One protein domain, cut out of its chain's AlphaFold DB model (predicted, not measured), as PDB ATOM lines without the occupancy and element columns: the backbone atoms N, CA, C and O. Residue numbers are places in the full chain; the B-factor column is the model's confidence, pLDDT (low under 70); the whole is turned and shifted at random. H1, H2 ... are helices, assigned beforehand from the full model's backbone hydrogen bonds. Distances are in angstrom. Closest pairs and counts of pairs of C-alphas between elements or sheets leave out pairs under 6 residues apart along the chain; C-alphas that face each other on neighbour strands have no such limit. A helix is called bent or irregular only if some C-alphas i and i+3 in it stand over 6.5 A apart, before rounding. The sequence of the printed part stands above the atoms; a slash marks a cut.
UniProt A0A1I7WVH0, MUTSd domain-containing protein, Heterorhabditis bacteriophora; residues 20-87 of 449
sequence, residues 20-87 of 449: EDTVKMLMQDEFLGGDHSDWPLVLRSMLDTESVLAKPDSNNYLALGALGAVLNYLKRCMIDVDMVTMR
ATOM      1  N   GLU A  20      26.997  16.104 -28.243       95.38
ATOM      2  CA  GLU A  20      27.730  15.122 -29.045       95.38
ATOM      3  C   GLU A  20      28.523  14.163 -28.156       95.38
ATOM      4  O   GLU A  20      28.490  12.955 -28.371       95.38
ATOM      5  N   ASP A  21      29.208  14.679 -27.135       96.12
ATOM      6  CA  ASP A  21      29.959  13.844 -26.194       96.12
ATOM      7  C   ASP A  21      29.031  13.007 -25.300       96.12
ATOM      8  O   ASP A  21      29.381  11.891 -24.920       96.12
ATOM      9  N   THR A  22      27.817  13.494 -25.036       96.88
ATOM     10  CA  THR A  22      26.763  12.733 -24.349       96.88
ATOM     11  C   THR A  22      26.323  11.532 -25.181       96.88
ATOM     12  O   THR A  22      26.284  10.414 -24.672       96.88
ATOM     13  N   VAL A  23      26.045  11.736 -26.473       95.62
ATOM     14  CA  VAL A  23      25.688  10.647 -27.396       95.62
ATOM     15  C   VAL A  23      26.841   9.648 -27.513       95.62
ATOM     16  O   VAL A  23      26.615   8.452 -27.357       95.62
ATOM     17  N   LYS A  24      28.087  10.117 -27.671       94.81
ATOM     18  CA  LYS A  24      29.273   9.239 -27.696       94.81
ATOM     19  C   LYS A  24      29.428   8.408 -26.423       94.81
ATOM     20  O   LYS A  24      29.851   7.262 -26.509       94.81
ATOM     21  N   MET A  25      29.126   8.974 -25.251       95.19
ATOM     22  CA  MET A  25      29.156   8.232 -23.990       95.19
ATOM     23  C   MET A  25      28.102   7.119 -23.990       95.19
ATOM     24  O   MET A  25      28.433   5.985 -23.674       95.19
ATOM     25  N   LEU A  26      26.866   7.412 -24.405       95.75
ATOM     26  CA  LEU A  26      25.782   6.423 -24.466       95.75
ATOM     27  C   LEU A  26      26.048   5.282 -25.464       95.75
ATOM     28  O   LEU A  26      25.589   4.164 -25.235       95.75
ATOM     29  N   MET A  27      26.816   5.545 -26.527       94.62
ATOM     30  CA  MET A  27      27.226   4.546 -27.527       94.62
ATOM     31  C   MET A  27      28.240   3.515 -27.014       94.62
ATOM     32  O   MET A  27      28.494   2.536 -27.712       94.62
ATOM     33  N   GLN A  28      28.853   3.713 -25.843       94.38
ATOM     34  CA  GLN A  28      29.789   2.723 -25.303       94.38
ATOM     35  C   GLN A  28      29.036   1.438 -24.926       94.38
ATOM     36  O   GLN A  28      27.904   1.494 -24.439       94.38
ATOM     37  N   ASP A  29      29.681   0.284 -25.117       91.62
ATOM     38  CA  ASP A  29      29.067  -1.039 -24.914       91.62
ATOM     39  C   ASP A  29      28.621  -1.292 -23.467       91.62
ATOM     40  O   ASP A  29      27.703  -2.071 -23.226       91.62
ATOM     41  N   GLU A  30      29.236  -0.613 -22.494       92.31
ATOM     42  CA  GLU A  30      28.822  -0.672 -21.087       92.31
ATOM     43  C   GLU A  30      27.488   0.046 -20.807       92.31
ATOM     44  O   GLU A  30      26.887  -0.201 -19.766       92.31
ATOM     45  N   PHE A  31      27.005   0.892 -21.727       94.06
ATOM     46  CA  PHE A  31      25.727   1.604 -21.627       94.06
ATOM     47  C   PHE A  31      24.672   1.020 -22.577       94.06
ATOM     48  O   PHE A  31      24.029   0.021 -22.260       94.06
ATOM     49  N   LEU A  32      24.433   1.672 -23.722       93.25
ATOM     50  CA  LEU A  32      23.402   1.275 -24.685       93.25
ATOM     51  C   LEU A  32      23.990   0.608 -25.934       93.25
ATOM     52  O   LEU A  32      23.235  -0.008 -26.683       93.25
ATOM     53  N   GLY A  33      25.310   0.698 -26.130       91.81
ATOM     54  CA  GLY A  33      26.010   0.158 -27.291       91.81
ATOM     55  C   GLY A  33      25.798   0.967 -28.573       91.81
ATOM     56  O   GLY A  33      25.006   1.914 -28.631       91.81
ATOM     57  N   GLY A  34      26.536   0.583 -29.617       88.25
ATOM     58  CA  GLY A  34      26.530   1.266 -30.915       88.25
ATOM     59  C   GLY A  34      25.299   1.003 -31.791       88.25
ATOM     60  O   GLY A  34      25.118   1.697 -32.791       88.25
ATOM     61  N   ASP A  35      24.452   0.028 -31.446       88.88
ATOM     62  CA  ASP A  35      23.194  -0.216 -32.158       88.88
ATOM     63  C   ASP A  35      22.074   0.678 -31.608       88.88
ATOM     64  O   ASP A  35      21.479   0.421 -30.560       88.88
ATOM     65  N   HIS A  36      21.769   1.749 -32.339       87.56
ATOM     66  CA  HIS A  36      20.742   2.714 -31.942       87.56
ATOM     67  C   HIS A  36      19.310   2.192 -32.120       87.56
ATOM     68  O   HIS A  36      18.369   2.832 -31.642       87.56
ATOM     69  N   SER A  37      19.109   1.072 -32.821       86.56
ATOM     70  CA  SER A  37      17.771   0.500 -33.005       86.56
ATOM     71  C   SER A  37      17.185   0.006 -31.678       86.56
ATOM     72  O   SER A  37      15.991   0.214 -31.435       86.56
ATOM     73  N   ASP A  38      18.059  -0.488 -30.798       86.19
ATOM     74  CA  ASP A  38      17.765  -0.994 -29.456       86.19
ATOM     75  C   ASP A  38      17.692   0.102 -28.381       86.19
ATOM     76  O   ASP A  38      17.357  -0.172 -27.222       86.19
ATOM     77  N   TRP A  39      18.017   1.354 -28.715       91.62
ATOM     78  CA  TRP A  39      17.957   2.447 -27.746       91.62
ATOM     79  C   TRP A  39      16.512   2.746 -27.319       91.62
ATOM     80  O   TRP A  39      15.579   2.613 -28.120       91.62
ATOM     81  N   PRO A  40      16.301   3.233 -26.079       92.31
ATOM     82  CA  PRO A  40      15.001   3.727 -25.637       92.31
ATOM     83  C   PRO A  40      14.415   4.727 -26.638       92.31
ATOM     84  O   PRO A  40      15.097   5.668 -27.052       92.31
ATOM     85  N   LEU A  41      13.135   4.555 -26.993       91.50
ATOM     86  CA  LEU A  41      12.463   5.346 -28.034       91.50
ATOM     87  C   LEU A  41      12.627   6.859 -27.828       91.50
ATOM     88  O   LEU A  41      12.837   7.589 -28.793       91.50
ATOM     89  N   VAL A  42      12.572   7.316 -26.573       92.88
ATOM     90  CA  VAL A  42      12.772   8.725 -26.208       92.88
ATOM     91  C   VAL A  42      14.147   9.217 -26.649       92.88
ATOM     92  O   VAL A  42      14.224  10.230 -27.337       92.88
ATOM     93  N   LEU A  43      15.220   8.494 -26.325       93.75
ATOM     94  CA  LEU A  43      16.576   8.876 -26.721       93.75
ATOM     95  C   LEU A  43      16.759   8.790 -28.234       93.75
ATOM     96  O   LEU A  43      17.326   9.701 -28.826       93.75
ATOM     97  N   ARG A  44      16.208   7.751 -28.871       92.56
ATOM     98  CA  ARG A  44      16.239   7.611 -30.332       92.56
ATOM     99  C   ARG A  44      15.547   8.785 -31.034       92.56
ATOM    100  O   ARG A  44      16.052   9.270 -32.035       92.56
ATOM    101  N   SER A  45      14.440   9.286 -30.480       92.62
ATOM    102  CA  SER A  45      13.726  10.467 -30.998       92.62
ATOM    103  C   SER A  45      14.462  11.798 -30.788       92.62
ATOM    104  O   SER A  45      14.054  12.815 -31.340       92.62
ATOM    105  N   MET A  46      15.524  11.808 -29.974       93.50
ATOM    106  CA  MET A  46      16.387  12.974 -29.753       93.50
ATOM    107  C   MET A  46      17.610  12.990 -30.680       93.50
ATOM    108  O   MET A  46      18.415  13.919 -30.596       93.50
ATOM    109  N   LEU A  47      17.770  11.973 -31.534       92.56
ATOM    110  CA  LEU A  47      18.827  11.898 -32.537       92.56
ATOM    111  C   LEU A  47      18.325  12.403 -33.894       92.56
ATOM    112  O   LEU A  47      17.145  12.282 -34.220       92.56
ATOM    113  N   ASP A  48      19.242  12.951 -34.682       89.56
ATOM    114  CA  ASP A  48      18.999  13.367 -36.060       89.56
ATOM    115  C   ASP A  48      18.774  12.141 -36.960       89.56
ATOM    116  O   ASP A  48      19.659  11.298 -37.119       89.56
ATOM    117  N   THR A  49      17.581  12.045 -37.549       81.19
ATOM    118  CA  THR A  49      17.179  10.944 -38.435       81.19
ATOM    119  C   THR A  49      17.779  11.034 -39.836       81.19
ATOM    120  O   THR A  49      17.779  10.037 -40.554       81.19
ATOM    121  N   GLU A  50      18.259  12.210 -40.250       79.38
ATOM    122  CA  GLU A  50      18.829  12.428 -41.586       79.38
ATOM    123  C   GLU A  50      20.330  12.107 -41.635       79.38
ATOM    124  O   GLU A  50      20.910  11.936 -42.711       79.38
ATOM    125  N   SER A  51      20.978  11.996 -40.472       79.00
ATOM    126  CA  SER A  51      22.398  11.680 -40.386       79.00
ATOM    127  C   SER A  51      22.653  10.174 -40.320       79.00
ATOM    128  O   SER A  51      22.056   9.448 -39.534       79.00
ATOM    129  N   VAL A  52      23.630   9.705 -41.101       75.56
ATOM    130  CA  VAL A  52      24.131   8.317 -41.035       75.56
ATOM    131  C   VAL A  52      24.847   8.037 -39.702       75.56
ATOM    132  O   VAL A  52      24.950   6.893 -39.270       75.56
ATOM    133  N   LEU A  53      25.352   9.083 -39.040       81.00
ATOM    134  CA  LEU A  53      26.003   9.001 -37.733       81.00
ATOM    135  C   LEU A  53      25.030   9.470 -36.650       81.00
ATOM    136  O   LEU A  53      24.336  10.460 -36.860       81.00
ATOM    137  N   ALA A  54      25.039   8.842 -35.469       83.31
ATOM    138  CA  ALA A  54      24.253   9.351 -34.345       83.31
ATOM    139  C   ALA A  54      24.720  10.752 -33.956       83.31
ATOM    140  O   ALA A  54      25.807  10.948 -33.405       83.31
ATOM    141  N   LYS A  55      23.869  11.729 -34.253       90.31
ATOM    142  CA  LYS A  55      24.058  13.126 -33.893       90.31
ATOM    143  C   LYS A  55      22.852  13.615 -33.104       90.31
ATOM    144  O   LYS A  55      21.741  13.160 -33.362       90.31
ATOM    145  N   PRO A  56      23.062  14.524 -32.142       92.69
ATOM    146  CA  PRO A  56      21.963  15.152 -31.427       92.69
ATOM    147  C   PRO A  56      21.100  15.968 -32.399       92.69
ATOM    148  O   PRO A  56      21.632  16.753 -33.184       92.69
ATOM    149  N   ASP A  57      19.778  15.821 -32.314       93.31
ATOM    150  CA  ASP A  57      18.848  16.702 -33.020       93.31
ATOM    151  C   ASP A  57      18.923  18.134 -32.462       93.31
ATOM    152  O   ASP A  57      19.069  18.365 -31.255       93.31
ATOM    153  N   SER A  58      18.763  19.111 -33.352       90.88
ATOM    154  CA  SER A  58      18.815  20.540 -33.039       90.88
ATOM    155  C   SER A  58      17.795  20.970 -31.975       90.88
ATOM    156  O   SER A  58      18.131  21.769 -31.099       90.88
ATOM    157  N   ASN A  59      16.583  20.399 -31.971       90.69
ATOM    158  CA  ASN A  59      15.544  20.753 -30.997       90.69
ATOM    159  C   ASN A  59      15.799  20.141 -29.616       90.69
ATOM    160  O   ASN A  59      15.291  20.633 -28.609       90.69
ATOM    161  N   ASN A  60      16.590  19.068 -29.555       92.19
ATOM    162  CA  ASN A  60      16.878  18.327 -28.328       92.19
ATOM    163  C   ASN A  60      18.297  18.598 -27.789       92.19
ATOM    164  O   ASN A  60      18.690  18.031 -26.767       92.19
ATOM    165  N   TYR A  61      19.042  19.516 -28.415       94.25
ATOM    166  CA  TYR A  61      20.431  19.837 -28.086       94.25
ATOM    167  C   TYR A  61      20.635  20.174 -26.601       94.25
ATOM    168  O   TYR A  61      21.492  19.605 -25.927       94.25
ATOM    169  N   LEU A  62      19.801  21.058 -26.045       94.75
ATOM    170  CA  LEU A  62      19.902  21.470 -24.641       94.75
ATOM    171  C   LEU A  62      19.551  20.337 -23.668       94.75
ATOM    172  O   LEU A  62      20.186  20.209 -22.621       94.75
ATOM    173  N   ALA A  63      18.563  19.507 -24.017       95.12
ATOM    174  CA  ALA A  63      18.152  18.372 -23.198       95.12
ATOM    175  C   ALA A  63      19.266  17.319 -23.117       95.12
ATOM    176  O   ALA A  63      19.576  16.836 -22.029       95.12
ATOM    177  N   LEU A  64      19.924  17.028 -24.242       95.94
ATOM    178  CA  LEU A  64      21.070  16.121 -24.282       95.94
ATOM    179  C   LEU A  64      22.287  16.691 -23.540       95.94
ATOM    180  O   LEU A  64      22.956  15.949 -22.831       95.94
ATOM    181  N   GLY A  65      22.536  18.002 -23.600       96.06
ATOM    182  CA  GLY A  65      23.582  18.633 -22.780       96.06
ATOM    183  C   GLY A  65      23.306  18.514 -21.273       96.06
ATOM    184  O   GLY A  65      24.200  18.182 -20.493       96.06
ATOM    185  N   ALA A  66      22.051  18.716 -20.857       95.56
ATOM    186  CA  ALA A  66      21.633  18.522 -19.469       95.56
ATOM    187  C   ALA A  66      21.759  17.052 -19.029       95.56
ATOM    188  O   ALA A  66      22.252  16.783 -17.933       95.56
ATOM    189  N   LEU A  67      21.379  16.104 -19.894       96.69
ATOM    190  CA  LEU A  67      21.588  14.676 -19.660       96.69
ATOM    191  C   LEU A  67      23.078  14.365 -19.476       96.69
ATOM    192  O   LEU A  67      23.440  13.688 -18.519       96.69
ATOM    193  N   GLY A  68      23.950  14.916 -20.321       96.88
ATOM    194  CA  GLY A  68      25.399  14.756 -20.212       96.88
ATOM    195  C   GLY A  68      25.968  15.196 -18.864       96.88
ATOM    196  O   GLY A  68      26.813  14.508 -18.290       96.88
ATOM    197  N   ALA A  69      25.472  16.305 -18.313       95.69
ATOM    198  CA  ALA A  69      25.855  16.762 -16.979       95.69
ATOM    199  C   ALA A  69      25.433  15.774 -15.875       95.69
ATOM    200  O   ALA A  69      26.221  15.478 -14.973       95.69
ATOM    201  N   VAL A  70      24.213  15.231 -15.967       96.00
ATOM    202  CA  VAL A  70      23.710  14.210 -15.034       96.00
ATOM    203  C   VAL A  70      24.536  12.929 -15.142       96.00
ATOM    204  O   VAL A  70      24.997  12.426 -14.121       96.00
ATOM    205  N   LEU A  71      24.786  12.433 -16.355       96.75
ATOM    206  CA  LEU A  71      25.585  11.226 -16.589       96.75
ATOM    207  C   LEU A  71      27.007  11.375 -16.054       96.75
ATOM    208  O   LEU A  71      27.496  10.487 -15.363       96.75
ATOM    209  N   ASN A  72      27.651  12.521 -16.283       95.88
ATOM    210  CA  ASN A  72      28.975  12.784 -15.729       95.88
ATOM    211  C   ASN A  72      28.971  12.778 -14.186       95.88
ATOM    212  O   ASN A  72      29.914  12.291 -13.557       95.88
ATOM    213  N   TYR A  73      27.910  13.290 -13.555       95.00
ATOM    214  CA  TYR A  73      27.775  13.245 -12.100       95.00
ATOM    215  C   TYR A  73      27.519  11.822 -11.580       95.00
ATOM    216  O   TYR A  73      28.139  11.403 -10.601       95.00
ATOM    217  N   LEU A  74      26.664  11.046 -12.251       96.06
ATOM    218  CA  LEU A  74      26.429   9.635 -11.928       96.06
ATOM    219  C   LEU A  74      27.699   8.796 -12.098       96.06
ATOM    220  O   LEU A  74      27.974   7.942 -11.258       96.06
ATOM    221  N   LYS A  75      28.517   9.106 -13.110       95.44
ATOM    222  CA  LYS A  75      29.826   8.488 -13.338       95.44
ATOM    223  C   LYS A  75      30.788   8.768 -12.197       95.44
ATOM    224  O   LYS A  75      31.438   7.861 -11.697       95.44
ATOM    225  N   ARG A  76      30.825  10.011 -11.705       94.50
ATOM    226  CA  ARG A  76      31.585  10.368 -10.494       94.50
ATOM    227  C   ARG A  76      31.093   9.605  -9.260       94.50
ATOM    228  O   ARG A  76      31.896   9.285  -8.388       94.50
ATOM    229  N   CYS A  77      29.795   9.318  -9.189       95.31
ATOM    230  CA  CYS A  77      29.191   8.506  -8.133       95.31
ATOM    231  C   CYS A  77      29.314   6.991  -8.379       95.31
ATOM    232  O   CYS A  77      28.906   6.221  -7.513       95.31
ATOM    233  N   MET A  78      29.881   6.565  -9.515       95.94
ATOM    234  CA  MET A  78      30.067   5.165  -9.906       95.94
ATOM    235  C   MET A  78      28.748   4.366  -9.971       95.94
ATOM    236  O   MET A  78      28.666   3.225  -9.514       95.94
ATOM    237  N   ILE A  79      27.680   4.986 -10.482       96.56
ATOM    238  CA  ILE A  79      26.342   4.373 -10.645       96.56
ATOM    239  C   ILE A  79      25.701   4.702 -12.003       96.56
ATOM    240  O   ILE A  79      24.522   4.446 -12.216       96.56
ATOM    241  N   ASP A  80      26.446   5.311 -12.921       96.06
ATOM    242  CA  ASP A  80      25.987   5.672 -14.264       96.06
ATOM    243  C   ASP A  80      25.541   4.460 -15.074       96.06
ATOM    244  O   ASP A  80      24.427   4.472 -15.601       96.06
ATOM    245  N   VAL A  81      26.366   3.410 -15.133       96.25
ATOM    246  CA  VAL A  81      26.022   2.187 -15.872       96.25
ATOM    247  C   VAL A  81      24.733   1.583 -15.324       96.25
ATOM    248  O   VAL A  81      23.807   1.343 -16.095       96.25
ATOM    249  N   ASP A  82      24.617   1.447 -14.001       94.50
ATOM    250  CA  ASP A  82      23.416   0.923 -13.342       94.50
ATOM    251  C   ASP A  82      22.141   1.679 -13.719       94.50
ATOM    252  O   ASP A  82      21.096   1.075 -13.912       94.50
ATOM    253  N   MET A  83      22.202   3.010 -13.786       93.69
ATOM    254  CA  MET A  83      21.013   3.822 -14.048       93.69
ATOM    255  C   MET A  83      20.650   3.841 -15.535       93.69
ATOM    256  O   MET A  83      19.470   3.827 -15.877       93.69
ATOM    257  N   VAL A  84      21.640   3.882 -16.430       94.94
ATOM    258  CA  VAL A  84      21.404   3.948 -17.881       94.94
ATOM    259  C   VAL A  84      20.948   2.600 -18.435       94.94
ATOM    260  O   VAL A  84      20.053   2.560 -19.282       94.94
ATOM    261  N   THR A  85      21.516   1.496 -17.944       93.75
ATOM    262  CA  THR A  85      21.195   0.140 -18.424       93.75
ATOM    263  C   THR A  85      19.802  -0.343 -18.004       93.75
ATOM    264  O   THR A  85      19.259  -1.230 -18.661       93.75
ATOM    265  N   MET A  86      19.149   0.334 -17.047       89.88
ATOM    266  CA  MET A  86      17.705   0.202 -16.779       89.88
ATOM    267  C   MET A  86      16.828   0.636 -17.966       89.88
ATOM    268  O   MET A  86      15.642   0.314 -18.000       89.88
ATOM    269  N   ARG A  87      17.367   1.420 -18.914       90.69
ATOM    270  CA  ARG A  87      16.692   1.868 -20.152       90.69
ATOM    271  C   ARG A  87      15.384   2.649 -19.944       90.69
ATOM    272  O   ARG A  87      14.631   2.862 -20.893       90.69
TER     273      ARG A  87
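Overview. This is residues 20 to 87 of the 449 residues of the protein "MUTSd domain-containing protein" of Heterorhabditis bacteriophora (UniProt A0A1I7WVH0). One long helix, H3, runs along most of the longest axis; the short helix H1 packs steeply on its middle, and H4 makes a corner with it near its last residues. H2, a single short turn, touches no helix and lies between two long links, residues 27 to 40 and 45 to 57, the second of which reaches the end of the domain away from H4. The printed part has 68 residues with four named helices, H1 to H4 in chain order, and no named strand; its class is all helix. It is compact, with a radius of gyration of the C-alphas of 11.4 A, and only just elongated, spanning 35 by 23 by 17 A.

Along the chain. Find C-alpha 20 at (27.730, 15.122, -29.045); from there H1, residues 20 to 26, runs 10.0 A. Next come H2, residues 41 to 44, and H3, residues 58 to 76, which is 27.8 A long. H3 has a kink of 27 degrees near residue 65 and is irregular, with C-alphas 59 and 62 7.7 A apart. H4, residues 80 to 85, ends at C-alpha 85, (21.195, 0.140, -18.424).

Arrangement. Look at residues 64 to 71 of H3, which alone touch H1; the closest C-alphas are those of Thr 22 and Gly 68, 4.8 A apart. The two run the same way at a steep tilt of 53 degrees. H3 and H4 touch only at the corner, closest at the C-alphas of Leu 74 and Asp 80, 4.6 A. H1 and H4 are only just apart, at 8.3 A between closest C-alphas. In H1 and H4 every O i to N i+4 pair is within hydrogen-bond range, in H3 13 of 15; H2 is too short for such a pair.

Size, cuts and confidence. Glu 50 and Cys 77 have the C-alphas farthest apart, 35.2 A. The printed part has no cut; the link from H3 to H4 is tight. No printed residue is under 70 in pLDDT.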